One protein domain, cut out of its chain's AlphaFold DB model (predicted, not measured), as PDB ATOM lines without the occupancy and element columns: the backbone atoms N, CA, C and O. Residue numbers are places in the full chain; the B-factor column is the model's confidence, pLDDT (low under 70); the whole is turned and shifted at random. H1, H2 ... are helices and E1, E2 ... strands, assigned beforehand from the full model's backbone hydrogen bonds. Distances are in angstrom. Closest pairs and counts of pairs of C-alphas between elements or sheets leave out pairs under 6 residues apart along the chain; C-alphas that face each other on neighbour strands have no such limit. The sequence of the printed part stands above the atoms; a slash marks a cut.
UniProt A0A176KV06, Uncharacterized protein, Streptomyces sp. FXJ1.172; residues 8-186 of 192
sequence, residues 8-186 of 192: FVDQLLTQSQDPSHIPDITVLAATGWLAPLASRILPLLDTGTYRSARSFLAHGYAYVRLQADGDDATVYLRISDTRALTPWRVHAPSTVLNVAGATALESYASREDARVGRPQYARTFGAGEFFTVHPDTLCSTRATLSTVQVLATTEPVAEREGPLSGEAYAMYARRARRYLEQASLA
ATOM      1  N   PHE A   8     -32.253 -41.000 -27.526       90.69
ATOM      2  CA  PHE A   8     -33.689 -40.974 -27.219       90.69
ATOM      3  C   PHE A   8     -34.082 -39.833 -26.266       90.69
ATOM      4  O   PHE A   8     -35.265 -39.522 -26.148       90.69
ATOM      5  N   VAL A   9     -33.120 -39.214 -25.570       91.56
ATOM      6  CA  VAL A   9     -33.412 -38.148 -24.601       91.56
ATOM      7  C   VAL A   9     -33.971 -36.907 -25.288       91.56
ATOM      8  O   VAL A   9     -34.904 -36.314 -24.762       91.56
ATOM      9  N   ASP A  10     -33.507 -36.567 -26.489       89.06
ATOM     10  CA  ASP A  10     -34.030 -35.415 -27.236       89.06
ATOM     11  C   ASP A  10     -35.521 -35.591 -27.574       89.06
ATOM     12  O   ASP A  10     -36.324 -34.662 -27.462       89.06
ATOM     13  N   GLN A  11     -35.930 -36.823 -27.892       88.69
ATOM     14  CA  GLN A  11     -37.339 -37.149 -28.123       88.69
ATOM     15  C   GLN A  11     -38.165 -37.040 -26.834       88.69
ATOM     16  O   GLN A  11     -39.296 -36.566 -26.860       88.69
ATOM     17  N   LEU A  12     -37.600 -37.427 -25.687       90.50
ATOM     18  CA  LEU A  12     -38.269 -37.287 -24.390       90.50
ATOM     19  C   LEU A  12     -38.391 -35.825 -23.942       90.50
ATOM     20  O   LEU A  12     -39.390 -35.461 -23.329       90.50
ATOM     21  N   LEU A  13     -37.405 -34.980 -24.248       89.88
ATOM     22  CA  LEU A  13     -37.429 -33.557 -23.887       89.88
ATOM     23  C   LEU A  13     -38.427 -32.745 -24.718       89.88
ATOM     24  O   LEU A  13     -38.920 -31.721 -24.252       89.88
ATOM     25  N   THR A  14     -38.748 -33.210 -25.924       86.19
ATOM     26  CA  THR A  14     -39.773 -32.607 -26.793       86.19
ATOM     27  C   THR A  14     -41.188 -33.121 -26.502       86.19
ATOM     28  O   THR A  14     -42.159 -32.607 -27.058       86.19
ATOM     29  N   GLN A  15     -41.327 -34.097 -25.601       82.56
ATOM     30  CA  GLN A  15     -42.609 -34.680 -25.228       82.56
ATOM     31  C   GLN A  15     -43.481 -33.685 -24.439       82.56
ATOM     32  O   GLN A  15     -43.078 -33.165 -23.392       82.56
ATOM     33  N   SER A  16     -44.712 -33.452 -24.906       77.56
ATOM     34  CA  SER A  16     -45.702 -32.655 -24.171       77.56
ATOM     35  C   SER A  16     -46.392 -33.476 -23.071       77.56
ATOM     36  O   SER A  16     -46.190 -34.679 -22.946       77.56
ATOM     37  N   GLN A  17     -47.242 -32.826 -22.270       74.50
ATOM     38  CA  GLN A  17     -48.109 -33.517 -21.306       74.50
ATOM     39  C   GLN A  17     -49.233 -34.341 -21.962       74.50
ATOM     40  O   GLN A  17     -49.962 -35.034 -21.253       74.50
ATOM     41  N   ASP A  18     -49.428 -34.226 -23.280       77.75
ATOM     42  CA  ASP A  18     -50.506 -34.918 -23.980       77.75
ATOM     43  C   ASP A  18     -50.217 -36.430 -24.011       77.75
ATOM     44  O   ASP A  18     -49.204 -36.839 -24.584       77.75
ATOM     45  N   PRO A  19     -51.090 -37.284 -23.443       69.94
ATOM     46  CA  PRO A  19     -50.890 -38.731 -23.445       69.94
ATOM     47  C   PRO A  19     -50.823 -39.358 -24.845       69.94
ATOM     48  O   PRO A  19     -50.347 -40.481 -24.976       69.94
ATOM     49  N   SER A  20     -51.309 -38.671 -25.884       75.69
ATOM     50  CA  SER A  20     -51.192 -39.114 -27.279       75.69
ATOM     51  C   SER A  20     -49.803 -38.867 -27.877       75.69
ATOM     52  O   SER A  20     -49.437 -39.490 -28.872       75.69
ATOM     53  N   HIS A  21     -48.999 -38.003 -27.254       77.19
ATOM     54  CA  HIS A  21     -47.631 -37.707 -27.655       77.19
ATOM     55  C   HIS A  21     -46.660 -38.591 -26.870       77.19
ATOM     56  O   HIS A  21     -45.955 -38.132 -25.973       77.19
ATOM     57  N   ILE A  22     -46.625 -39.884 -27.190       77.25
ATOM     58  CA  ILE A  22     -45.608 -40.809 -26.674       77.25
ATOM     59  C   ILE A  22     -44.547 -40.985 -27.765       77.25
ATOM     60  O   ILE A  22     -44.895 -41.424 -28.863       77.25
ATOM     61  N   PRO A  23     -43.270 -40.642 -27.513       82.06
ATOM     62  CA  PRO A  23     -42.222 -40.813 -28.509       82.06
ATOM     63  C   PRO A  23     -41.986 -42.299 -28.804       82.06
ATOM     64  O   PRO A  23     -41.999 -43.137 -27.898       82.06
ATOM     65  N   ASP A  24     -41.739 -42.616 -30.075       85.25
ATOM     66  CA  ASP A  24     -41.450 -43.978 -30.532       85.25
ATOM     67  C   ASP A  24     -39.991 -44.352 -30.229       85.25
ATOM     68  O   ASP A  24     -39.083 -44.245 -31.060       85.25
ATOM     69  N   ILE A  25     -39.747 -44.747 -28.978       85.06
ATOM     70  CA  ILE A  25     -38.430 -45.168 -28.506       85.06
ATOM     71  C   ILE A  25     -38.323 -46.683 -28.627       85.06
ATOM     72  O   ILE A  25     -38.971 -47.438 -27.901       85.06
ATOM     73  N   THR A  26     -37.432 -47.139 -29.507       85.44
ATOM     74  CA  THR A  26     -37.162 -48.573 -29.654       85.44
ATOM     75  C   THR A  26     -36.686 -49.191 -28.336       85.44
ATOM     76  O   THR A  26     -35.932 -48.579 -27.575       85.44
ATOM     77  N   VAL A  27     -37.047 -50.454 -28.092       84.00
ATOM     78  CA  VAL A  27     -36.576 -51.207 -26.914       84.00
ATOM     79  C   VAL A  27     -35.048 -51.209 -26.839       84.00
ATOM     80  O   VAL A  27     -34.488 -51.059 -25.758       84.00
ATOM     81  N   LEU A  28     -34.364 -51.321 -27.982       81.12
ATOM     82  CA  LEU A  28     -32.903 -51.282 -28.047       81.12
ATOM     83  C   LEU A  28     -32.327 -49.924 -27.628       81.12
ATOM     84  O   LEU A  28     -31.258 -49.890 -27.043       81.12
ATOM     85  N   ALA A  29     -33.008 -48.810 -27.904       82.38
ATOM     86  CA  ALA A  29     -32.579 -47.497 -27.422       82.38
ATOM     87  C   ALA A  29     -32.870 -47.323 -25.919       82.38
ATOM     88  O   ALA A  29     -32.050 -46.772 -25.186       82.38
ATOM     89  N   ALA A  30     -34.015 -47.832 -25.454       81.50
ATOM     90  CA  ALA A  30     -34.433 -47.777 -24.052       81.50
ATOM     91  C   ALA A  30     -33.648 -48.738 -23.138       81.50
ATOM     92  O   ALA A  30     -33.653 -48.571 -21.918       81.50
ATOM     93  N   THR A  31     -32.953 -49.725 -23.708       82.50
ATOM     94  CA  THR A  31     -32.142 -50.717 -22.990       82.50
ATOM     95  C   THR A  31     -30.668 -50.583 -23.385       82.50
ATOM     96  O   THR A  31     -30.334 -50.209 -24.495       82.50
ATOM     97  N   GLY A  32     -29.728 -50.813 -22.466       86.12
ATOM     98  CA  GLY A  32     -28.294 -50.792 -22.808       86.12
ATOM     99  C   GLY A  32     -27.632 -49.408 -22.922       86.12
ATOM    100  O   GLY A  32     -26.433 -49.338 -23.176       86.12
ATOM    101  N   TRP A  33     -28.347 -48.311 -22.655       92.62
ATOM    102  CA  TRP A  33     -27.763 -46.961 -22.611       92.62
ATOM    103  C   TRP A  33     -26.884 -46.704 -21.377       92.62
ATOM    104  O   TRP A  33     -26.029 -45.817 -21.411       92.62
ATOM    105  N   LEU A  34     -27.082 -47.467 -20.294       94.25
ATOM    106  CA  LEU A  34     -26.484 -47.216 -18.979       94.25
ATOM    107  C   LEU A  34     -24.950 -47.200 -19.008       94.25
ATOM    108  O   LEU A  34     -24.342 -46.202 -18.622       94.25
ATOM    109  N   ALA A  35     -24.328 -48.283 -19.477       93.62
ATOM    110  CA  ALA A  35     -22.871 -48.392 -19.503       93.62
ATOM    111  C   ALA A  35     -22.220 -47.367 -20.459       93.62
ATOM    112  O   ALA A  35     -21.297 -46.670 -20.029       93.62
ATOM    113  N   PRO A  36     -22.715 -47.167 -21.702       93.62
ATOM    114  CA  PRO A  36     -22.227 -46.102 -22.579       93.62
ATOM    115  C   PRO A  36     -22.377 -44.693 -21.997       93.62
ATOM    116  O   PRO A  36     -21.492 -43.856 -22.174       93.62
ATOM    117  N   LEU A  37     -23.488 -44.393 -21.315       93.94
ATOM    118  CA  LEU A  37     -23.676 -43.101 -20.651       93.94
ATOM    119  C   LEU A  37     -22.664 -42.909 -19.517       93.94
ATOM    120  O   LEU A  37     -22.005 -41.875 -19.450       93.94
ATOM    121  N   ALA A  38     -22.507 -43.913 -18.653       94.94
ATOM    122  CA  ALA A  38     -21.574 -43.844 -17.538       94.94
ATOM    123  C   ALA A  38     -20.132 -43.599 -18.018       94.94
ATOM    124  O   ALA A  38     -19.462 -42.699 -17.512       94.94
ATOM    125  N   SER A  39     -19.692 -44.321 -19.055       93.19
ATOM    126  CA  SER A  39     -18.373 -44.143 -19.676       93.19
ATOM    127  C   SER A  39     -18.152 -42.740 -20.245       93.19
ATOM    128  O   SER A  39     -17.052 -42.209 -20.117       93.19
ATOM    129  N   ARG A  40     -19.185 -42.119 -20.832       91.56
ATOM    130  CA  ARG A  40     -19.113 -40.743 -21.357       91.56
ATOM    131  C   ARG A  40     -19.038 -39.688 -20.252       91.56
ATOM    132  O   ARG A  40     -18.368 -38.679 -20.427       91.56
ATOM    133  N   ILE A  41     -19.680 -39.920 -19.106       92.06
ATOM    134  CA  ILE A  41     -19.712 -38.958 -17.990       92.06
ATOM    135  C   ILE A  41     -18.443 -39.000 -17.138       92.06
ATOM    136  O   ILE A  41     -18.007 -37.960 -16.650       92.06
ATOM    137  N   LEU A  42     -17.839 -40.175 -16.946       91.38
ATOM    138  CA  LEU A  42     -16.628 -40.335 -16.132       91.38
ATOM    139  C   LEU A  42     -15.505 -39.321 -16.433       91.38
ATOM    140  O   LEU A  42     -15.011 -38.723 -15.476       91.38
ATOM    141  N   PRO A  43     -15.103 -39.074 -17.697       88.06
ATOM    142  CA  PRO A  43     -14.073 -38.081 -18.004       88.06
ATOM    143  C   PRO A  43     -14.527 -36.629 -17.778       88.06
ATOM    144  O   PRO A  43     -13.679 -35.755 -17.625       88.06
ATOM    145  N   LEU A  44     -15.838 -36.360 -17.725       86.50
ATOM    146  CA  LEU A  44     -16.396 -35.023 -17.473       86.50
ATOM    147  C   LEU A  44     -16.433 -34.670 -15.981       86.50
ATOM    148  O   LEU A  44     -16.602 -33.502 -15.622       86.50
ATOM    149  N   LEU A  45     -16.295 -35.664 -15.098       85.19
ATOM    150  CA  LEU A  45     -16.259 -35.437 -13.659       85.19
ATOM    151  C   LEU A  45     -14.878 -34.976 -13.209       85.19
ATOM    152  O   LEU A  45     -13.988 -35.775 -12.915       85.19
ATOM    153  N   ASP A  46     -14.736 -33.662 -13.066       72.75
ATOM    154  CA  ASP A  46     -13.577 -33.077 -12.409       72.75
ATOM    155  C   ASP A  46     -13.631 -33.357 -10.899       72.75
ATOM    156  O   ASP A  46     -14.427 -32.768 -10.164       72.75
ATOM    157  N   THR A  47     -12.793 -34.275 -10.418       64.31
ATOM    158  CA  THR A  47     -12.660 -34.569  -8.983       64.31
ATOM    159  C   THR A  47     -11.591 -33.732  -8.277       64.31
ATOM    160  O   THR A  47     -11.433 -33.885  -7.067       64.31
ATOM    161  N   GLY A  48     -10.833 -32.906  -9.007       54.50
ATOM    162  CA  GLY A  48      -9.661 -32.182  -8.501       54.50
ATOM    163  C   GLY A  48      -9.849 -30.669  -8.398       54.50
ATOM    164  O   GLY A  48      -9.347 -30.064  -7.452       54.50
ATOM    165  N   THR A  49     -10.614 -30.059  -9.306       60.75
ATOM    166  CA  THR A  49     -10.840 -28.608  -9.344       60.75
ATOM    167  C   THR A  49     -12.309 -28.290  -9.102       60.75
ATOM    168  O   THR A  49     -13.179 -28.468  -9.952       60.75
ATOM    169  N   TYR A  50     -12.611 -27.789  -7.906       62.06
ATOM    170  CA  TYR A  50     -13.949 -27.310  -7.585       62.06
ATOM    171  C   TYR A  50     -14.300 -26.092  -8.450       62.06
ATOM    172  O   TYR A  50     -13.748 -25.004  -8.282       62.06
ATOM    173  N   ARG A  51     -15.256 -26.263  -9.365       62.69
ATOM    174  CA  ARG A  51     -15.873 -25.157 -10.107       62.69
ATOM    175  C   ARG A  51     -17.141 -24.715  -9.379       62.69
ATOM    176  O   ARG A  51     -18.242 -25.171  -9.680       62.69
ATOM    177  N   SER A  52     -16.960 -23.827  -8.402       53.56
ATOM    178  CA  SER A  52     -18.003 -23.358  -7.477       53.56
ATOM    179  C   SER A  52     -19.276 -22.847  -8.129       53.56
ATOM    180  O   SER A  52     -20.374 -23.090  -7.636       53.56
ATOM    181  N   ALA A  53     -19.144 -22.149  -9.253       59.75
ATOM    182  CA  ALA A  53     -20.197 -21.260  -9.717       59.75
ATOM    183  C   ALA A  53     -21.453 -21.974 -10.248       59.75
ATOM    184  O   ALA A  53     -22.431 -21.307 -10.577       59.75
ATOM    185  N   ARG A  54     -21.441 -23.307 -10.404       78.56
ATOM    186  CA  ARG A  54     -22.502 -24.022 -11.140       78.56
ATOM    187  C   ARG A  54     -23.067 -25.264 -10.453       78.56
ATOM    188  O   ARG A  54     -24.017 -25.830 -10.993       78.56
ATOM    189  N   SER A  55     -22.542 -25.652  -9.291       90.19
ATOM    190  CA  SER A  55     -23.022 -26.818  -8.537       90.19
ATOM    191  C   SER A  55     -23.721 -26.390  -7.248       90.19
ATOM    192  O   SER A  55     -23.226 -25.527  -6.524       90.19
ATOM    193  N   PHE A  56     -24.877 -26.977  -6.957       92.69
ATOM    194  CA  PHE A  56     -25.780 -26.514  -5.897       92.69
ATOM    195  C   PHE A  56     -26.576 -27.667  -5.282       92.69
ATOM    196  O   PHE A  56     -26.573 -28.782  -5.797       92.69
ATOM    197  N   LEU A  57     -27.253 -27.391  -4.173       92.81
ATOM    198  CA  LEU A  57     -28.240 -28.279  -3.566       92.81
ATOM    199  C   LEU A  57     -29.642 -27.880  -4.010       92.81
ATOM    200  O   LEU A  57     -29.957 -26.689  -4.069       92.81
ATOM    201  N   ALA A  58     -30.466 -28.872  -4.315       92.19
ATOM    202  CA  ALA A  58     -31.901 -28.710  -4.505       92.19
ATOM    203  C   ALA A  58     -32.585 -30.070  -4.358       92.19
ATOM    204  O   ALA A  58     -31.993 -31.097  -4.689       92.19
ATOM    205  N   HIS A  59     -33.840 -30.099  -3.922       91.00
ATOM    206  CA  HIS A  59     -34.726 -31.261  -4.072       91.00
ATOM    207  C   HIS A  59     -34.169 -32.567  -3.466       91.00
ATOM    208  O   HIS A  59     -34.451 -33.660  -3.955       91.00
ATOM    209  N   GLY A  60     -33.319 -32.465  -2.438       91.31
ATOM    210  CA  GLY A  60     -32.642 -33.614  -1.832       91.31
ATOM    211  C   GLY A  60     -31.470 -34.199  -2.632       91.31
ATOM    212  O   GLY A  60     -31.055 -35.326  -2.357       91.31
ATOM    213  N   TYR A  61     -30.899 -33.450  -3.579       94.56
ATOM    214  CA  TYR A  61     -29.700 -33.832  -4.326       94.56
ATOM    215  C   TYR A  61     -28.657 -32.716  -4.361       94.56
ATOM    216  O   TYR A  61     -28.969 -31.527  -4.401       94.56
ATOM    217  N   ALA A  62     -27.401 -33.130  -4.476       94.50
ATOM    218  CA  ALA A  62     -26.345 -32.308  -5.035       94.50
ATOM    219  C   ALA A  62     -26.403 -32.359  -6.562       94.50
ATOM    220  O   ALA A  62     -26.319 -33.433  -7.159       94.50
ATOM    221  N   TYR A  63     -26.521 -31.191  -7.179       94.38
ATOM    222  CA  TYR A  63     -26.495 -30.982  -8.617       94.38
ATOM    223  C   TYR A  63     -25.080 -30.591  -9.029       94.38
ATOM    224  O   TYR A  63     -24.590 -29.524  -8.662       94.38
ATOM    225  N   VAL A  64     -24.431 -31.448  -9.812       92.31
ATOM    226  CA  VAL A  64     -23.148 -31.179 -10.460       92.31
ATOM    227  C   VAL A  64     -23.413 -30.963 -11.941       92.31
ATOM    228  O   VAL A  64     -23.797 -31.891 -12.648       92.31
ATOM    229  N   ARG A  65     -23.248 -29.730 -12.424       88.56
ATOM    230  CA  ARG A  65     -23.465 -29.435 -13.845       88.56
ATOM    231  C   ARG A  65     -22.381 -30.105 -14.687       88.56
ATOM    232  O   ARG A  65     -21.199 -29.857 -14.460       88.56
ATOM    233  N   LEU A  66     -22.788 -30.900 -15.672       86.69
ATOM    234  CA  LEU A  66     -21.873 -31.455 -16.664       86.69
ATOM    235  C   LEU A  66     -21.702 -30.416 -17.777       86.69
ATOM    236  O   LEU A  66     -22.686 -29.886 -18.293       86.69
ATOM    237  N   GLN A  67     -20.459 -30.060 -18.101       74.00
ATOM    238  CA  GLN A  67     -20.182 -29.255 -19.291       74.00
ATOM    239  C   GLN A  67     -20.040 -30.219 -20.465       74.00
ATOM    240  O   GLN A  67     -18.982 -30.808 -20.655       74.00
ATOM    241  N   ALA A  68     -21.139 -30.419 -21.183       64.38
ATOM    242  CA  ALA A  68     -21.151 -31.086 -22.470       64.38
ATOM    243  C   ALA A  68     -21.206 -30.003 -23.549       64.38
ATOM    244  O   ALA A  68     -22.051 -29.111 -23.488       64.38
ATOM    245  N   ASP A  69     -20.281 -30.053 -24.495       59.34
ATOM    246  CA  ASP A  69     -20.336 -29.219 -25.688       59.34
ATOM    247  C   ASP A  69     -21.274 -29.893 -26.705       59.34
ATOM    248  O   ASP A  69     -21.116 -31.079 -26.989       59.34
ATOM    249  N   GLY A  70     -22.223 -29.140 -27.268       60.38
ATOM    250  CA  GLY A  70     -23.113 -29.615 -28.339       60.38
ATOM    251  C   GLY A  70     -24.489 -30.141 -27.910       60.38
ATOM    252  O   GLY A  70     -25.272 -30.477 -28.790       60.38
ATOM    253  N   ASP A  71     -24.804 -30.170 -26.612       62.31
ATOM    254  CA  ASP A  71     -26.157 -30.481 -26.136       62.31
ATOM    255  C   ASP A  71     -26.973 -29.178 -26.000       62.31
ATOM    256  O   ASP A  71     -26.573 -28.260 -25.277       62.31
ATOM    257  N   ASP A  72     -28.141 -29.105 -26.648       76.81
ATOM    258  CA  ASP A  72     -29.099 -27.994 -26.479       76.81
ATOM    259  C   ASP A  72     -29.732 -27.992 -25.071       76.81
ATOM    260  O   ASP A  72     -30.230 -26.974 -24.584       76.81
ATOM    261  N   ALA A  73     -29.688 -29.140 -24.389       85.50
ATOM    262  CA  ALA A  73     -30.198 -29.321 -23.040       85.50
ATOM    263  C   ALA A  73     -29.156 -28.975 -21.964       85.50
ATOM    264  O   ALA A  73     -27.959 -29.242 -22.074       85.50
ATOM    265  N   THR A  74     -29.628 -28.463 -20.828       90.44
ATOM    266  CA  THR A  74     -28.809 -28.364 -19.621       90.44
ATOM    267  C   THR A  74     -28.746 -29.719 -18.918       90.44
ATOM    268  O   THR A  74     -29.769 -30.264 -18.502       90.44
ATOM    269  N   VAL A  75     -27.527 -30.233 -18.723       92.19
ATOM    270  CA  VAL A  75     -27.290 -31.541 -18.099       92.19
ATOM    271  C   VAL A  75     -26.681 -31.409 -16.702       92.19
ATOM    272  O   VAL A  75     -25.672 -30.730 -16.481       92.19
ATOM    273  N   TYR A  76     -27.279 -32.112 -15.744       93.94
ATOM    274  CA  TYR A  76     -26.792 -32.244 -14.378       93.94
ATOM    275  C   TYR A  76     -26.589 -33.709 -14.017       93.94
ATOM    276  O   TYR A  76     -27.439 -34.556 -14.274       93.94
ATOM    277  N   LEU A  77     -25.508 -33.990 -13.307       95.06
ATOM    278  CA  LEU A  77     -25.392 -35.183 -12.495       95.06
ATOM    279  C   LEU A  77     -25.988 -34.881 -11.116       95.06
ATOM    280  O   LEU A  77     -25.522 -33.975 -10.424       95.06
ATOM    281  N   ARG A  78     -27.026 -35.616 -10.719       95.69
ATOM    282  CA  ARG A  78     -27.644 -35.527  -9.392       95.69
ATOM    283  C   ARG A  78     -27.155 -36.658  -8.505       95.69
ATOM    284  O   ARG A  78     -27.182 -37.821  -8.905       95.69
ATOM    285  N   ILE A  79     -26.752 -36.322  -7.287       96.06
ATOM    286  CA  ILE A  79     -26.290 -37.281  -6.284       96.06
ATOM    287  C   ILE A  79     -27.116 -37.085  -5.016       96.06
ATOM    288  O   ILE A  79     -27.198 -35.969  -4.510       96.06
ATOM    289  N   SER A  80     -27.726 -38.154  -4.503       95.00
ATOM    290  CA  SER A  80     -28.650 -38.072  -3.361       95.00
ATOM    291  C   SER A  80     -27.995 -37.487  -2.103       95.00
ATOM    292  O   SER A  80     -26.981 -38.003  -1.632       95.00
ATOM    293  N   ASP A  81     -28.588 -36.440  -1.531       89.94
ATOM    294  CA  ASP A  81     -28.239 -35.853  -0.224       89.94
ATOM    295  C   ASP A  81     -29.172 -36.369   0.896       89.94
ATOM    296  O   ASP A  81     -29.179 -35.875   2.017       89.94
ATOM    297  N   THR A  82     -29.987 -37.398   0.622       71.12
ATOM    298  CA  THR A  82     -30.835 -38.085   1.624       71.12
ATOM    299  C   THR A  82     -31.773 -37.184   2.446       71.12
ATOM    300  O   THR A  82     -32.189 -37.556   3.543       71.12
ATOM    301  N   ARG A  83     -32.156 -36.013   1.924       68.38
ATOM    302  CA  ARG A  83     -33.117 -35.114   2.586       68.38
ATOM    303  C   ARG A  83     -34.561 -35.586   2.409       68.38
ATOM    304  O   ARG A  83     -34.864 -36.431   1.567       68.38
ATOM    305  N   ALA A  84     -35.447 -35.026   3.229       60.53
ATOM    306  CA  ALA A  84     -36.872 -35.326   3.215       60.53
ATOM    307  C   ALA A  84     -37.545 -34.959   1.878       60.53
ATOM    308  O   ALA A  84     -37.190 -33.971   1.234       60.53
ATOM    309  N   LEU A  85     -38.563 -35.745   1.510       67.88
ATOM    310  CA  LEU A  85     -39.452 -35.506   0.371       67.88
ATOM    311  C   LEU A  85     -40.185 -34.174   0.533       67.88
ATOM    312  O   LEU A  85     -41.118 -34.066   1.326       67.88
ATOM    313  N   THR A  86     -39.785 -33.173  -0.241       82.56
ATOM    314  CA  THR A  86     -40.558 -31.938  -0.399       82.56
ATOM    315  C   THR A  86     -40.966 -31.848  -1.860       82.56
ATOM    316  O   THR A  86     -40.077 -31.891  -2.704       82.56
ATOM    317  N   PRO A  87     -42.263 -31.798  -2.206       90.75
ATOM    318  CA  PRO A  87     -42.681 -31.587  -3.587       90.75
ATOM    319  C   PRO A  87     -42.215 -30.222  -4.113       90.75
ATOM    320  O   PRO A  87     -42.394 -29.211  -3.434       90.75
ATOM    321  N   TRP A  88     -41.662 -30.181  -5.323       91.81
ATOM    322  CA  TRP A  88     -41.241 -28.955  -6.014       91.81
ATOM    323  C   TRP A  88     -41.926 -28.832  -7.375       91.81
ATOM    324  O   TRP A  88     -42.389 -29.825  -7.943       91.81
ATOM    325  N   ARG A  89     -41.995 -27.609  -7.911       92.44
ATOM    326  CA  ARG A  89     -42.572 -27.363  -9.238       92.44
ATOM    327  C   ARG A  89     -41.560 -27.696 -10.325       92.44
ATOM    328  O   ARG A  89     -40.411 -27.261 -10.279       92.44
ATOM    329  N   VAL A  90     -42.008 -28.434 -11.330       91.69
ATOM    330  CA  VAL A  90     -41.254 -28.619 -12.567       91.69
ATOM    331  C   VAL A  90     -41.520 -27.418 -13.472       91.69
ATOM    332  O   VAL A  90     -42.671 -27.111 -13.778       91.69
ATOM    333  N   HIS A  91     -40.455 -26.724 -13.872       90.38
ATOM    334  CA  HIS A  91     -40.544 -25.507 -14.695       90.38
ATOM    335  C   HIS A  91     -40.293 -25.767 -16.179       90.38
ATOM    336  O   HIS A  91     -40.788 -25.027 -17.017       90.38
ATOM    337  N   ALA A  92     -39.568 -26.836 -16.503       91.44
ATOM    338  CA  ALA A  92     -39.192 -27.175 -17.867       91.44
ATOM    339  C   ALA A  92     -39.227 -28.695 -18.080       91.44
ATOM    340  O   ALA A  92     -38.970 -29.444 -17.123       91.44
ATOM    341  N   PRO A  93     -39.502 -29.163 -19.313       91.88
ATOM    342  CA  PRO A  93     -39.357 -30.565 -19.678       91.88
ATOM    343  C   PRO A  93     -38.019 -31.118 -19.196       91.88
ATOM    344  O   PRO A  93     -36.963 -30.496 -19.354       91.88
ATOM    345  N   SER A  94     -38.085 -32.257 -18.518       93.75
ATOM    346  CA  SER A  94     -36.935 -32.829 -17.836       93.75
ATOM    347  C   SER A  94     -36.962 -34.343 -17.915       93.75
ATOM    348  O   SER A  94     -37.938 -34.973 -17.516       93.75
ATOM    349  N   THR A  95     -35.856 -34.937 -18.343       94.81
ATOM    350  CA  THR A  95     -35.660 -36.385 -18.369       94.81
ATOM    351  C   THR A  95     -34.616 -36.779 -17.341       94.81
ATOM    352  O   THR A  95     -33.547 -36.177 -17.239       94.81
ATOM    353  N   VAL A  96     -34.926 -37.814 -16.570       96.12
ATOM    354  CA  VAL A  96     -34.086 -38.339 -15.502       96.12
ATOM    355  C   VAL A  96     -33.700 -39.768 -15.837       96.12
ATOM    356  O   VAL A  96     -34.549 -40.651 -15.885       96.12
ATOM    357  N   LEU A  97     -32.405 -39.998 -16.001       97.06
ATOM    358  CA  LEU A  97     -31.800 -41.306 -16.212       97.06
ATOM    359  C   LEU A  97     -31.210 -41.784 -14.881       97.06
ATOM    360  O   LEU A  97     -30.283 -41.163 -14.355       97.06
ATOM    361  N   ASN A  98     -31.738 -42.863 -14.307       96.50
ATOM    362  CA  ASN A  98     -31.261 -43.372 -13.026       96.50
ATOM    363  C   ASN A  98     -30.077 -44.323 -13.252       96.50
ATOM    364  O   ASN A  98     -30.231 -45.423 -13.773       96.50
ATOM    365  N   VAL A  99     -28.869 -43.880 -12.901       96.75
ATOM    366  CA  VAL A  99     -27.620 -44.605 -13.189       96.75
ATOM    367  C   VAL A  99     -27.308 -45.630 -12.104       96.75
ATOM    368  O   VAL A  99     -26.841 -46.728 -12.390       96.75
ATOM    369  N   ALA A 100     -27.568 -45.277 -10.850       96.50
ATOM    370  CA  ALA A 100     -27.342 -46.138  -9.701       96.50
ATOM    371  C   ALA A 100     -28.390 -45.877  -8.623       96.50
ATOM    372  O   ALA A 100     -29.024 -44.822  -8.606       96.50
ATOM    373  N   GLY A 101     -28.532 -46.829  -7.700       94.88
ATOM    374  CA  GLY A 101     -29.494 -46.747  -6.603       94.88
ATOM    375  C   GLY A 101     -30.946 -46.829  -7.070       94.88
ATOM    376  O   GLY A 101     -31.240 -47.221  -8.200       94.88
ATOM    377  N   ALA A 102     -31.857 -46.473  -6.170       94.62
ATOM    378  CA  ALA A 102     -33.289 -46.476  -6.433       94.62
ATOM    379  C   ALA A 102     -33.891 -45.107  -6.123       94.62
ATOM    380  O   ALA A 102     -33.470 -44.421  -5.187       94.62
ATOM    381  N   THR A 103     -34.882 -44.716  -6.915       94.75
ATOM    382  CA  THR A 103     -35.617 -43.465  -6.735       94.75
ATOM    383  C   THR A 103     -37.105 -43.735  -6.786       94.75
ATOM    384  O   THR A 103     -37.618 -44.135  -7.825       94.75
ATOM    385  N   ALA A 104     -37.803 -43.483  -5.684       94.62
ATOM    386  CA  ALA A 104     -39.252 -43.350  -5.708       94.62
ATOM    387  C   ALA A 104     -39.603 -41.947  -6.208       94.62
ATOM    388  O   ALA A 104     -39.055 -40.970  -5.698       94.62
ATOM    389  N   LEU A 105     -40.483 -41.861  -7.198       95.00
ATOM    390  CA  LEU A 105     -41.053 -40.633  -7.740       95.00
ATOM    391  C   LEU A 105     -42.536 -40.591  -7.395       95.00
ATOM    392  O   LEU A 105     -43.241 -41.582  -7.592       95.00
ATOM    393  N   GLU A 106     -42.995 -39.423  -6.973       95.56
ATOM    394  CA  GLU A 106     -44.401 -39.054  -6.889       95.56
ATOM    395  C   GLU A 106     -44.616 -37.782  -7.716       95.56
ATOM    396  O   GLU A 106     -43.864 -36.814  -7.573       95.56
ATOM    397  N   SER A 107     -45.635 -37.789  -8.575       94.38
ATOM    398  CA  SER A 107     -46.058 -36.623  -9.353       94.38
ATOM    399  C   SER A 107     -47.500 -36.255  -9.017       94.38
ATOM    400  O   SER A 107     -48.378 -37.120  -8.948       94.38
ATOM    401  N   TYR A 108     -47.751 -34.963  -8.838       94.44
ATOM    402  CA  TYR A 108     -49.049 -34.405  -8.470       94.44
ATOM    403  C   TYR A 108     -49.460 -33.323  -9.470       94.44
ATOM    404  O   TYR A 108     -48.620 -32.535  -9.912       94.44
ATOM    405  N   ALA A 109     -50.758 -33.236  -9.770       91.44
ATOM    406  CA  ALA A 109     -51.299 -32.145 -10.585       91.44
ATOM    407  C   ALA A 109     -51.389 -30.822  -9.823       91.44
ATOM    408  O   ALA A 109     -51.337 -29.756 -10.427       91.44
ATOM    409  N   SER A 110     -51.568 -30.872  -8.502       92.00
ATOM    410  CA  SER A 110     -51.824 -29.677  -7.706       92.00
ATOM    411  C   SER A 110     -51.162 -29.736  -6.332       92.00
ATOM    412  O   SER A 110     -50.846 -30.801  -5.798       92.00
ATOM    413  N   ARG A 111     -50.981 -28.560  -5.720       92.25
ATOM    414  CA  ARG A 111     -50.495 -28.451  -4.333       92.25
ATOM    415  C   ARG A 111     -51.465 -29.075  -3.333       92.25
ATOM    416  O   ARG A 111     -51.032 -29.539  -2.283       92.25
ATOM    417  N   GLU A 112     -52.759 -29.069  -3.641       94.56
ATOM    418  CA  GLU A 112     -53.765 -29.704  -2.797       94.56
ATOM    419  C   GLU A 112     -53.589 -31.222  -2.789       94.56
ATOM    420  O   GLU A 112     -53.492 -31.799  -1.708       94.56
ATOM    421  N   ASP A 113     -53.441 -31.835  -3.968       94.19
ATOM    422  CA  ASP A 113     -53.146 -33.265  -4.109       94.19
ATOM    423  C   ASP A 113     -51.870 -33.652  -3.352       94.19
ATOM    424  O   ASP A 113     -51.850 -34.654  -2.639       94.19
ATOM    425  N   ALA A 114     -50.822 -32.828  -3.449       92.44
ATOM    426  CA  ALA A 114     -49.582 -33.028  -2.705       92.44
ATOM    427  C   ALA A 114     -49.798 -32.965  -1.183       92.44
ATOM    428  O   ALA A 114     -49.298 -33.816  -0.450       92.44
ATOM    429  N   ARG A 115     -50.587 -31.997  -0.697       92.00
ATOM    430  CA  ARG A 115     -50.884 -31.826   0.734       92.00
ATOM    431  C   ARG A 115     -51.659 -33.007   1.320       92.00
ATOM    432  O   ARG A 115     -51.432 -33.354   2.475       92.00
ATOM    433  N   VAL A 116     -52.576 -33.596   0.553       94.69
ATOM    434  CA  VAL A 116     -53.391 -34.742   0.998       94.69
ATOM    435  C   VAL A 116     -52.787 -36.100   0.619       94.69
ATOM    436  O   VAL A 116     -53.404 -37.127   0.881       94.69
ATOM    437  N   GLY A 117     -51.591 -36.124   0.018       91.75
ATOM    438  CA  GLY A 117     -50.880 -37.359  -0.322       91.75
ATOM    439  C   GLY A 117     -51.531 -38.168  -1.448       91.75
ATOM    440  O   GLY A 117     -51.513 -39.395  -1.401       91.75
ATOM    441  N   ARG A 118     -52.111 -37.504  -2.456       94.88
ATOM    442  CA  ARG A 118     -52.791 -38.143  -3.596       94.88
ATOM    443  C   ARG A 118     -52.014 -37.933  -4.906       94.88
ATOM    444  O   ARG A 118     -52.396 -37.074  -5.700       94.88
ATOM    445  N   PRO A 119     -50.914 -38.668  -5.153       94.19
ATOM    446  CA  PRO A 119     -50.183 -38.545  -6.408       94.19
ATOM    447  C   PRO A 119     -51.033 -39.038  -7.583       94.19
ATOM    448  O   PRO A 119     -51.751 -40.030  -7.474       94.19
ATOM    449  N   GLN A 120     -50.916 -38.364  -8.726       92.69
ATOM    450  CA  GLN A 120     -51.453 -38.869  -9.994       92.69
ATOM    451  C   GLN A 120     -50.607 -40.018 -10.535       92.69
ATOM    452  O   GLN A 120     -51.109 -40.898 -11.231       92.69
ATOM    453  N   TYR A 121     -49.315 -40.004 -10.211       92.50
ATOM    454  CA  TYR A 121     -48.371 -41.027 -10.610       92.50
ATOM    455  C   TYR A 121     -47.379 -41.295  -9.484       92.50
ATOM    456  O   TYR A 121     -46.817 -40.357  -8.918       92.50
ATOM    457  N   ALA A 122     -47.141 -42.570  -9.187       94.75
ATOM    458  CA  ALA A 122     -46.114 -42.992  -8.247       94.75
ATOM    459  C   ALA A 122     -45.421 -44.258  -8.755       94.75
ATOM    460  O   ALA A 122     -46.079 -45.242  -9.094       94.75
ATOM    461  N   ARG A 123     -44.086 -44.246  -8.808       96.25
ATOM    462  CA  ARG A 123     -43.285 -45.406  -9.226       96.25
ATOM    463  C   ARG A 123     -41.884 -45.349  -8.630       96.25
ATOM    464  O   ARG A 123     -41.344 -44.276  -8.386       96.25
ATOM    465  N   THR A 124     -41.284 -46.519  -8.424       96.44
ATOM    466  CA  THR A 124     -39.854 -46.643  -8.120       96.44
ATOM    467  C   THR A 124     -39.073 -47.000  -9.378       96.44
ATOM    468  O   THR A 124     -39.481 -47.890 -10.119       96.44
ATOM    469  N   PHE A 125     -37.957 -46.308  -9.584       95.88
ATOM    470  CA  PHE A 125     -37.021 -46.496 -10.687       95.88
ATOM    471  C   PHE A 125     -35.677 -46.992 -10.145       95.88
ATOM    472  O   PHE A 125     -35.107 -46.376  -9.239       95.88
ATOM    473  N   GLY A 126     -35.184 -48.103 -10.681       95.88
ATOM    474  CA  GLY A 126     -33.869 -48.686 -10.431       95.88
ATOM    475  C   GLY A 126     -32.815 -48.219 -11.436       95.88
ATOM    476  O   GLY A 126     -33.059 -47.337 -12.260       95.88
ATOM    477  N   ALA A 127     -31.607 -48.769 -11.336       94.44
ATOM    478  CA  ALA A 127     -30.522 -48.457 -12.262       94.44
ATOM    479  C   ALA A 127     -30.866 -48.915 -13.691       94.44
ATOM    480  O   ALA A 127     -31.334 -50.033 -13.887       94.44
ATOM    481  N   GLY A 128     -30.613 -48.060 -14.683       93.88
ATOM    482  CA  GLY A 128     -30.954 -48.314 -16.087       93.88
ATOM    483  C   GLY A 128     -32.409 -48.001 -16.453       93.88
ATOM    484  O   GLY A 128     -32.763 -48.092 -17.626       93.88
ATOM    485  N   GLU A 129     -33.235 -47.582 -15.492       95.12
ATOM    486  CA  GLU A 129     -34.561 -47.028 -15.761       95.12
ATOM    487  C   GLU A 129     -34.513 -45.496 -15.832       95.12
ATOM    488  O   GLU A 129     -33.602 -44.841 -15.316       95.12
ATOM    489  N   PHE A 130     -35.515 -44.911 -16.481       94.81
ATOM    490  CA  PHE A 130     -35.634 -43.470 -16.650       94.81
ATOM    491  C   PHE A 130     -37.088 -43.016 -16.581       94.81
ATOM    492  O   PHE A 130     -38.013 -43.819 -16.704       94.81
ATOM    493  N   PHE A 131     -37.279 -41.716 -16.389       93.56
ATOM    494  CA  PHE A 131     -38.588 -41.080 -16.427       93.56
ATOM    495  C   PHE A 131     -38.492 -39.641 -16.922       93.56
ATOM    496  O   PHE A 131     -37.440 -39.009 -16.819       93.56
ATOM    497  N   THR A 132     -39.611 -39.121 -17.411       92.69
ATOM    498  CA  THR A 132     -39.765 -37.716 -17.792       92.69
ATOM    499  C   THR A 132     -40.734 -37.044 -16.833       92.69
ATOM    500  O   THR A 132     -41.695 -37.657 -16.366       92.69
ATOM    501  N   VAL A 133     -40.455 -35.788 -16.509       91.12
ATOM    502  CA  VAL A 133     -41.367 -34.906 -15.787       91.12
ATOM    503  C   VAL A 133     -41.605 -33.660 -16.627       91.12
ATOM    504  O   VAL A 133     -40.689 -33.132 -17.264       91.12
ATOM    505  N   HIS A 134     -42.855 -33.214 -16.648       89.31
ATOM    506  CA  HIS A 134     -43.316 -32.137 -17.515       89.31
ATOM    507  C   HIS A 134     -43.518 -30.851 -16.709       89.31
ATOM    508  O   HIS A 134     -43.808 -30.937 -15.508       89.31
ATOM    509  N   PRO A 135     -43.390 -29.669 -17.344       89.69
ATOM    510  CA  PRO A 135     -43.671 -28.391 -16.692       89.69
ATOM    511  C   PRO A 135     -45.068 -28.396 -16.067       89.69
ATOM    512  O   PRO A 135     -45.902 -29.189 -16.470       89.69
ATOM    513  N   ASP A 136     -45.322 -27.554 -15.071       86.88
ATOM    514  CA  ASP A 136     -46.633 -27.422 -14.401       86.88
ATOM    515  C   ASP A 136     -47.120 -28.648 -13.614       86.88
ATOM    516  O   ASP A 136     -48.234 -28.652 -13.093       86.88
ATOM    517  N   THR A 137     -46.259 -29.646 -13.428       90.56
ATOM    518  CA  THR A 137     -46.463 -30.714 -12.444       90.56
ATOM    519  C   THR A 137     -45.666 -30.435 -11.170       90.56
ATOM    520  O   THR A 137     -44.663 -29.708 -11.175       90.56
ATOM    521  N   LEU A 138     -46.115 -30.996 -10.048       94.06
ATOM    522  CA  LEU A 138     -45.301 -31.089  -8.840       94.06
ATOM    523  C   LEU A 138     -44.656 -32.462  -8.786       94.06
ATOM    524  O   LEU A 138     -45.352 -33.467  -8.911       94.06
ATOM    525  N   CYS A 139     -43.359 -32.504  -8.524       93.25
ATOM    526  CA  CYS A 139     -42.629 -33.750  -8.352       93.25
ATOM    527  C   CYS A 139     -42.021 -33.822  -6.963       93.25
ATOM    528  O   CYS A 139     -41.564 -32.824  -6.415       93.25
ATOM    529  N   SER A 140     -41.988 -35.025  -6.408       92.75
ATOM    530  CA  SER A 140     -41.223 -35.337  -5.215       92.75
ATOM    531  C   SER A 140     -40.465 -36.633  -5.439       92.75
ATOM    532  O   SER A 140     -40.997 -37.568  -6.041       92.75
ATOM    533  N   THR A 141     -39.216 -36.705  -4.982       92.81
ATOM    534  CA  THR A 141     -38.442 -37.942  -5.066       92.81
ATOM    535  C   THR A 141     -37.797 -38.332  -3.748       92.81
ATOM    536  O   THR A 141     -37.325 -37.502  -2.972       92.81
ATOM    537  N   ARG A 142     -37.760 -39.642  -3.508       92.19
ATOM    538  CA  ARG A 142     -37.035 -40.263  -2.401       92.19
ATOM    539  C   ARG A 142     -35.977 -41.165  -2.994       92.19
ATOM    540  O   ARG A 142     -36.300 -42.130  -3.682       92.19
ATOM    541  N   ALA A 143     -34.722 -40.850  -2.727       92.12
ATOM    542  CA  ALA A 143     -33.590 -41.573  -3.279       92.12
ATOM    543  C   ALA A 143     -32.804 -42.302  -2.192       92.12
ATOM    544  O   ALA A 143     -32.631 -41.792  -1.083       92.12
ATOM    545  N   THR A 144     -32.269 -43.476  -2.523       93.44
ATOM    546  CA  THR A 144     -31.282 -44.140  -1.671       93.44
ATOM    547  C   THR A 144     -29.988 -43.322  -1.617       93.44
ATOM    548  O   THR A 144     -29.704 -42.501  -2.490       93.44
ATOM    549  N   LEU A 145     -29.149 -43.549  -0.601       91.81
ATOM    550  CA  LEU A 145     -27.837 -42.887  -0.502       91.81
ATOM    551  C   LEU A 145     -26.920 -43.224  -1.698       91.81
ATOM    552  O   LEU A 145     -26.024 -42.454  -2.046       91.81
ATOM    553  N   SER A 146     -27.154 -44.373  -2.331       94.00
ATOM    554  CA  SER A 146     -26.448 -44.830  -3.528       94.00
ATOM    555  C   SER A 146     -26.938 -44.201  -4.833       94.00
ATOM    556  O   SER A 146     -26.371 -44.486  -5.885       94.00
ATOM    557  N   THR A 147     -27.983 -43.371  -4.794       96.31
ATOM    558  CA  THR A 147     -28.597 -42.856  -6.015       96.31
ATOM    559  C   THR A 147     -27.717 -41.835  -6.719       96.31
ATOM    560  O   THR A 147     -27.331 -40.810  -6.143       96.31
ATOM    561  N   VAL A 148     -27.480 -42.109  -8.001       97.19
ATOM    562  CA  VAL A 148     -26.849 -41.208  -8.966       97.19
ATOM    563  C   VAL A 148     -27.737 -41.154 -10.197       97.19
ATOM    564  O   VAL A 148     -28.129 -42.192 -10.727       97.19
ATOM    565  N   GLN A 149     -28.052 -39.948 -10.651       97.38
ATOM    566  CA  GLN A 149     -28.919 -39.724 -11.801       97.38
ATOM    567  C   GLN A 149     -28.310 -38.714 -12.752       97.38
ATOM    568  O   GLN A 149     -27.634 -37.783 -12.323       97.38
ATOM    569  N   VAL A 150     -28.637 -38.844 -14.027       96.75
ATOM    570  CA  VAL A 150     -28.408 -37.799 -15.020       96.75
ATOM    571  C   VAL A 150     -29.744 -37.130 -15.283       96.75
ATOM    572  O   VAL A 150     -30.705 -37.789 -15.663       96.75
ATOM    573  N   LEU A 151     -29.810 -35.833 -15.027       95.88
ATOM    574  CA  LEU A 151     -30.940 -34.981 -15.360       95.88
ATOM    575  C   LEU A 151     -30.577 -34.190 -16.614       95.88
ATOM    576  O   LEU A 151     -29.616 -33.425 -16.586       95.88
ATOM    577  N   ALA A 152     -31.371 -34.335 -17.665       94.69
ATOM    578  CA  ALA A 152     -31.384 -33.438 -18.810       94.69
ATOM    579  C   ALA A 152     -32.643 -32.572 -18.737       94.69
ATOM    580  O   ALA A 152     -33.715 -33.080 -18.412       94.69
ATOM    581  N   THR A 153     -32.526 -31.277 -19.000       93.81
ATOM    582  CA  THR A 153     -33.663 -30.350 -18.995       93.81
ATOM    583  C   THR A 153     -33.443 -29.216 -19.986       93.81
ATOM    584  O   THR A 153     -32.304 -28.811 -20.216       93.81
ATOM    585  N   THR A 154     -34.514 -28.703 -20.586       91.75
ATOM    586  CA  THR A 154     -34.423 -27.616 -21.574       91.75
ATOM    587  C   THR A 154     -34.065 -26.271 -20.942       91.75
ATOM    588  O   THR A 154     -33.543 -25.399 -21.630       91.75
ATOM    589  N   GLU A 155     -34.270 -26.100 -19.630       90.75
ATOM    590  CA  GLU A 155     -33.908 -24.878 -18.906       90.75
ATOM    591  C   GLU A 155     -33.143 -25.183 -17.609       90.75
ATOM    592  O   GLU A 155     -33.411 -26.183 -16.941       90.75
ATOM    593  N   PRO A 156     -32.194 -24.327 -17.186       88.56
ATOM    594  CA  PRO A 156     -31.496 -24.516 -15.920       88.56
ATOM    595  C   PRO A 156     -32.449 -24.557 -14.718       88.56
ATOM    596  O   PRO A 156     -33.380 -23.764 -14.616       88.56
ATOM    597  N   VAL A 157     -32.138 -25.396 -13.727       88.25
ATOM    598  CA  VAL A 157     -32.919 -25.452 -12.481       88.25
ATOM    599  C   VAL A 157     -32.857 -24.100 -11.759       88.25
ATOM    600  O   VAL A 157     -31.765 -23.606 -11.429       88.25
ATOM    601  N   ALA A 158     -34.037 -23.522 -11.529       81.94
ATOM    602  CA  ALA A 158     -34.224 -22.204 -10.929       81.94
ATOM    603  C   ALA A 158     -34.240 -22.241  -9.392       81.94
ATOM    604  O   ALA A 158     -33.555 -21.444  -8.753       81.94
ATOM    605  N   GLU A 159     -34.976 -23.183  -8.794       84.50
ATOM    606  CA  GLU A 159     -35.102 -23.328  -7.337       84.50
ATOM    607  C   GLU A 159     -33.850 -24.008  -6.764       84.50
ATOM    608  O   GLU A 159     -33.636 -25.208  -6.936       84.50
ATOM    609  N   ARG A 160     -32.977 -23.217  -6.128       88.94
ATOM    610  CA  ARG A 160     -31.704 -23.677  -5.550       88.94
ATOM    611  C   ARG A 160     -31.673 -23.370  -4.059       88.94
ATOM    612  O   ARG A 160     -31.925 -22.240  -3.659       88.94
ATOM    613  N   GLU A 161     -31.297 -24.357  -3.254       88.25
ATOM    614  CA  GLU A 161     -31.150 -24.222  -1.798       88.25
ATOM    615  C   GLU A 161     -29.827 -23.538  -1.420       88.25
ATOM    616  O   GLU A 161     -29.718 -22.918  -0.366       88.25
ATOM    617  N   GLY A 162     -28.811 -23.632  -2.283       87.81
ATOM    618  CA  GLY A 162     -27.527 -22.958  -2.102       87.81
ATOM    619  C   GLY A 162     -26.386 -23.624  -2.877       87.81
ATOM    620  O   GLY A 162     -26.524 -24.771  -3.309       87.81
ATOM    621  N   PRO A 163     -25.257 -22.927  -3.090       90.81
ATOM    622  CA  PRO A 163     -24.091 -23.507  -3.750       90.81
ATOM    623  C   PRO A 163     -23.472 -24.622  -2.896       90.81
ATOM    624  O   PRO A 163     -23.461 -24.552  -1.668       90.81
ATOM    625  N   LEU A 164     -22.906 -25.645  -3.543       89.06
ATOM    626  CA  LEU A 164     -22.084 -26.634  -2.838       89.06
ATOM    627  C   LEU A 164     -20.779 -25.987  -2.398       89.06
ATOM    628  O   LEU A 164     -20.189 -25.285  -3.205       89.06
ATOM    629  N   SER A 165     -20.274 -26.277  -1.198       89.19
ATOM    630  CA  SER A 165     -18.877 -25.979  -0.853       89.19
ATOM    631  C   SER A 165     -17.912 -26.857  -1.666       89.19
ATOM    632  O   SER A 165     -18.312 -27.884  -2.221       89.19
ATOM    633  N   GLY A 166     -16.626 -26.493  -1.717       88.12
ATOM    634  CA  GLY A 166     -15.608 -27.311  -2.391       88.12
ATOM    635  C   GLY A 166     -15.475 -28.716  -1.803       88.12
ATOM    636  O   GLY A 166     -15.372 -29.696  -2.541       88.12
ATOM    637  N   GLU A 167     -15.565 -28.828  -0.479       89.44
ATOM    638  CA  GLU A 167     -15.545 -30.112   0.222       89.44
ATOM    639  C   GLU A 167     -16.785 -30.956  -0.098       89.44
ATOM    640  O   GLU A 167     -16.655 -32.130  -0.458       89.44
ATOM    641  N   ALA A 168     -17.977 -30.348  -0.031       90.31
ATOM    642  CA  ALA A 168     -19.224 -31.020  -0.368       90.31
ATOM    643  C   ALA A 168     -19.180 -31.516  -1.816       90.31
ATOM    644  O   ALA A 168     -19.407 -32.698  -2.071       90.31
ATOM    645  N   TYR A 169     -18.793 -30.652  -2.758       90.94
ATOM    646  CA  TYR A 169     -18.600 -31.021  -4.158       90.94
ATOM    647  C   TYR A 169     -17.672 -32.230  -4.308       90.94
ATOM    648  O   TYR A 169     -18.052 -33.210  -4.944       90.94
ATOM    649  N   ALA A 170     -16.486 -32.203  -3.696       89.94
ATOM    650  CA  ALA A 170     -15.522 -33.291  -3.820       89.94
ATOM    651  C   ALA A 170     -16.068 -34.609  -3.241       89.94
ATOM    652  O   ALA A 170     -15.847 -35.682  -3.806       89.94
ATOM    653  N   MET A 171     -16.821 -34.542  -2.141       91.50
ATOM    654  CA  MET A 171     -17.503 -35.694  -1.548       91.50
ATOM    655  C   MET A 171     -18.564 -36.282  -2.493       91.50
ATOM    656  O   MET A 171     -18.541 -37.491  -2.755       91.50
ATOM    657  N   TYR A 172     -19.435 -35.448  -3.069       93.25
ATOM    658  CA  TYR A 172     -20.440 -35.879  -4.047       93.25
ATOM    659  C   TYR A 172     -19.812 -36.419  -5.330       93.25
ATOM    660  O   TYR A 172     -20.202 -37.495  -5.779       93.25
ATOM    661  N   ALA A 173     -18.812 -35.733  -5.885       92.06
ATOM    662  CA  ALA A 173     -18.125 -36.128  -7.110       92.06
ATOM    663  C   ALA A 173     -17.413 -37.480  -6.952       92.06
ATOM    664  O   ALA A 173     -17.571 -38.357  -7.799       92.06
ATOM    665  N   ARG A 174     -16.705 -37.709  -5.833       92.69
ATOM    666  CA  ARG A 174     -16.097 -39.020  -5.532       92.69
ATOM    667  C   ARG A 174     -17.143 -40.123  -5.421       92.69
ATOM    668  O   ARG A 174     -16.932 -41.223  -5.928       92.69
ATOM    669  N   ARG A 175     -18.275 -39.853  -4.763       93.94
ATOM    670  CA  ARG A 175     -19.364 -40.834  -4.665       93.94
ATOM    671  C   ARG A 175     -19.962 -41.138  -6.036       93.94
ATOM    672  O   ARG A 175     -20.141 -42.310  -6.346       93.94
ATOM    673  N   ALA A 176     -20.220 -40.113  -6.842       95.06
ATOM    674  CA  ALA A 176     -20.751 -40.277  -8.185       95.06
ATOM    675  C   ALA A 176     -19.810 -41.107  -9.060       95.06
ATOM    676  O   ALA A 176     -20.250 -42.063  -9.690       95.06
ATOM    677  N   ARG A 177     -18.508 -40.796  -9.017       95.00
ATOM    678  CA  ARG A 177     -17.464 -41.523  -9.742       95.00
ATOM    679  C   ARG A 177     -17.500 -43.020  -9.447       95.00
ATOM    680  O   ARG A 177     -17.577 -43.800 -10.385       95.00
ATOM    681  N   ARG A 178     -17.543 -43.416  -8.167       95.75
ATOM    682  CA  ARG A 178     -17.610 -44.839  -7.777       95.75
ATOM    683  C   ARG A 178     -18.792 -45.568  -8.419       95.75
ATOM    684  O   ARG A 178     -18.633 -46.684  -8.899       95.75
ATOM    685  N   TYR A 179     -19.973 -44.954  -8.427       96.44
ATOM    686  CA  TYR A 179     -21.163 -45.580  -9.006       96.44
ATOM    687  C   TYR A 179     -21.158 -45.570 -10.538       96.44
ATOM    688  O   TYR A 179     -21.628 -46.522 -11.152       96.44
ATOM    689  N   LEU A 180     -20.589 -44.538 -11.160       95.75
ATOM    690  CA  LEU A 180     -20.408 -44.486 -12.609       95.75
ATOM    691  C   LEU A 180     -19.385 -45.521 -13.097       95.75
ATOM    692  O   LEU A 180     -19.631 -46.168 -14.106       95.75
ATOM    693  N   GLU A 181     -18.289 -45.736 -12.367       95.69
ATOM    694  CA  GLU A 181     -17.313 -46.802 -12.653       95.69
ATOM    695  C   GLU A 181     -17.954 -48.194 -12.552       95.69
ATOM    696  O   GLU A 181     -17.683 -49.069 -13.365       95.69
ATOM    697  N   GLN A 182     -18.857 -48.410 -11.593       94.75
ATOM    698  CA  GLN A 182     -19.616 -49.660 -11.511       94.75
ATOM    699  C   GLN A 182     -20.595 -49.815 -12.683       94.75
ATOM    700  O   GLN A 182     -20.690 -50.892 -13.270       94.75
ATOM    701  N   ALA A 183     -21.308 -48.744 -13.040       94.00
ATOM    702  CA  ALA A 183     -22.281 -48.752 -14.126       94.00
ATOM    703  C   ALA A 183     -21.630 -48.928 -15.508       94.00
ATOM    704  O   ALA A 183     -22.205 -49.601 -16.359       94.00
ATOM    705  N   SER A 184     -20.428 -48.385 -15.735       93.56
ATOM    706  CA  SER A 184     -19.696 -48.548 -17.001       93.56
ATOM    707  C   SER A 184     -19.201 -49.979 -17.224       93.56
ATOM    708  O   SER A 184     -19.054 -50.414 -18.365       93.56
ATOM    709  N   LEU A 185     -18.982 -50.726 -16.138       88.50
ATOM    710  CA  LEU A 185     -18.559 -52.128 -16.160       88.50
ATOM    711  C   LEU A 185     -19.731 -53.117 -16.201       88.50
ATOM    712  O   LEU A 185     -19.515 -54.311 -16.428       88.50
ATOM    713  N   ALA A 186     -20.963 -52.655 -15.977       73.38
ATOM    714  CA  ALA A 186     -22.143 -53.503 -16.023       73.38
ATOM    715  C   ALA A 186     -22.347 -54.025 -17.457       73.38
ATOM    716  O   ALA A 186     -22.754 -53.292 -18.359       73.38
TER     717      ALA A 186
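Overview. This is residues 8 to 186 of the 192 residues of an uncharacterized protein of Streptomyces sp. FXJ1.172 (UniProt A0A176KV06). Look first for a strongly twisted sheet of six strands with the long helix H5 laid across one face, H3 and H1 covering other parts of that face, and a small three-stranded sheet over part of the opposite face, a partial sandwich. H4 lies at the far end of the small sheet, and H2 lies outside both sheets. The 179 printed residues hold, in order, H1 H2 H3 E1 E2 E3 E4 E5 H4 E6 E7 E8 E9 H5, a mixed class. The sheets run E1 - E2 - E3 - E9 - E4 - E7 and E6 - E5 - E8, both antiparallel. The whole is compact, with a radius of gyration of the C-alphas of 15.6 A and spans of 43 by 37 by 27 A.

Along the chain. Read the large sheet as E1, residues 56 to 58; E2, 61 to 65; E3, 74 to 80, 18.9 A long; E9, 148 to 153; E4, 94 to 100, 18.3 A long; and E7, 130 to 133. The small sheet has E6, 121 to 125; E5, 103 to 108; and E8, 138 to 143. Find C-alpha 8 at (-33.689, -40.974, -27.219), where H1 begins and runs to 13; H2 is 27 to 30, H3 is 34 to 44 and H4 is 111 to 115. H5, residues 166 to 185, runs 28.5 A to C-alpha 185 at (-18.559, -52.128, -16.160).

Arrangement. E1, E2 and E3 form a meander, each strand the antiparallel neighbour of the one before: see N 56 and O 63 at 3.1 A, and N 62 and O 79 at 2.8 A. E3 and E9 are antiparallel neighbours, with N 76 and O 151 within hydrogen-bond range at 2.8 A; so are E9 and E4, with N 97 and O 150 at 2.8 A, and E4 and E7, with N 96 and O 131 at 2.8 A. H5 runs across the strands, at 89 degrees to E3 on the local plane, 8.8 A high over the sheet; C-alphas 79 and 172 are their closest, 6.4 A. H1 and H3 are on the same face. H3 and H5 touch, closest at C-alphas 35 and 184, 4.0 A. The sheets form a sandwich, two sheets face to face, their facing parts 10.9 A apart centre to centre. H1, H4 and H5 have every O i to N i+4 pair within hydrogen-bond range, H3 has 5 of 7, and H2 is too short for one.

Size, cuts and confidence. The printed part has no cut. Long links are H1 to H2, H3 to E1, E3 to E4 and E9 to H5. Mean pLDDT of the printed part is 88.2; residues 19, 47 to 53, 68 to 71 and 83 to 85 are under 70.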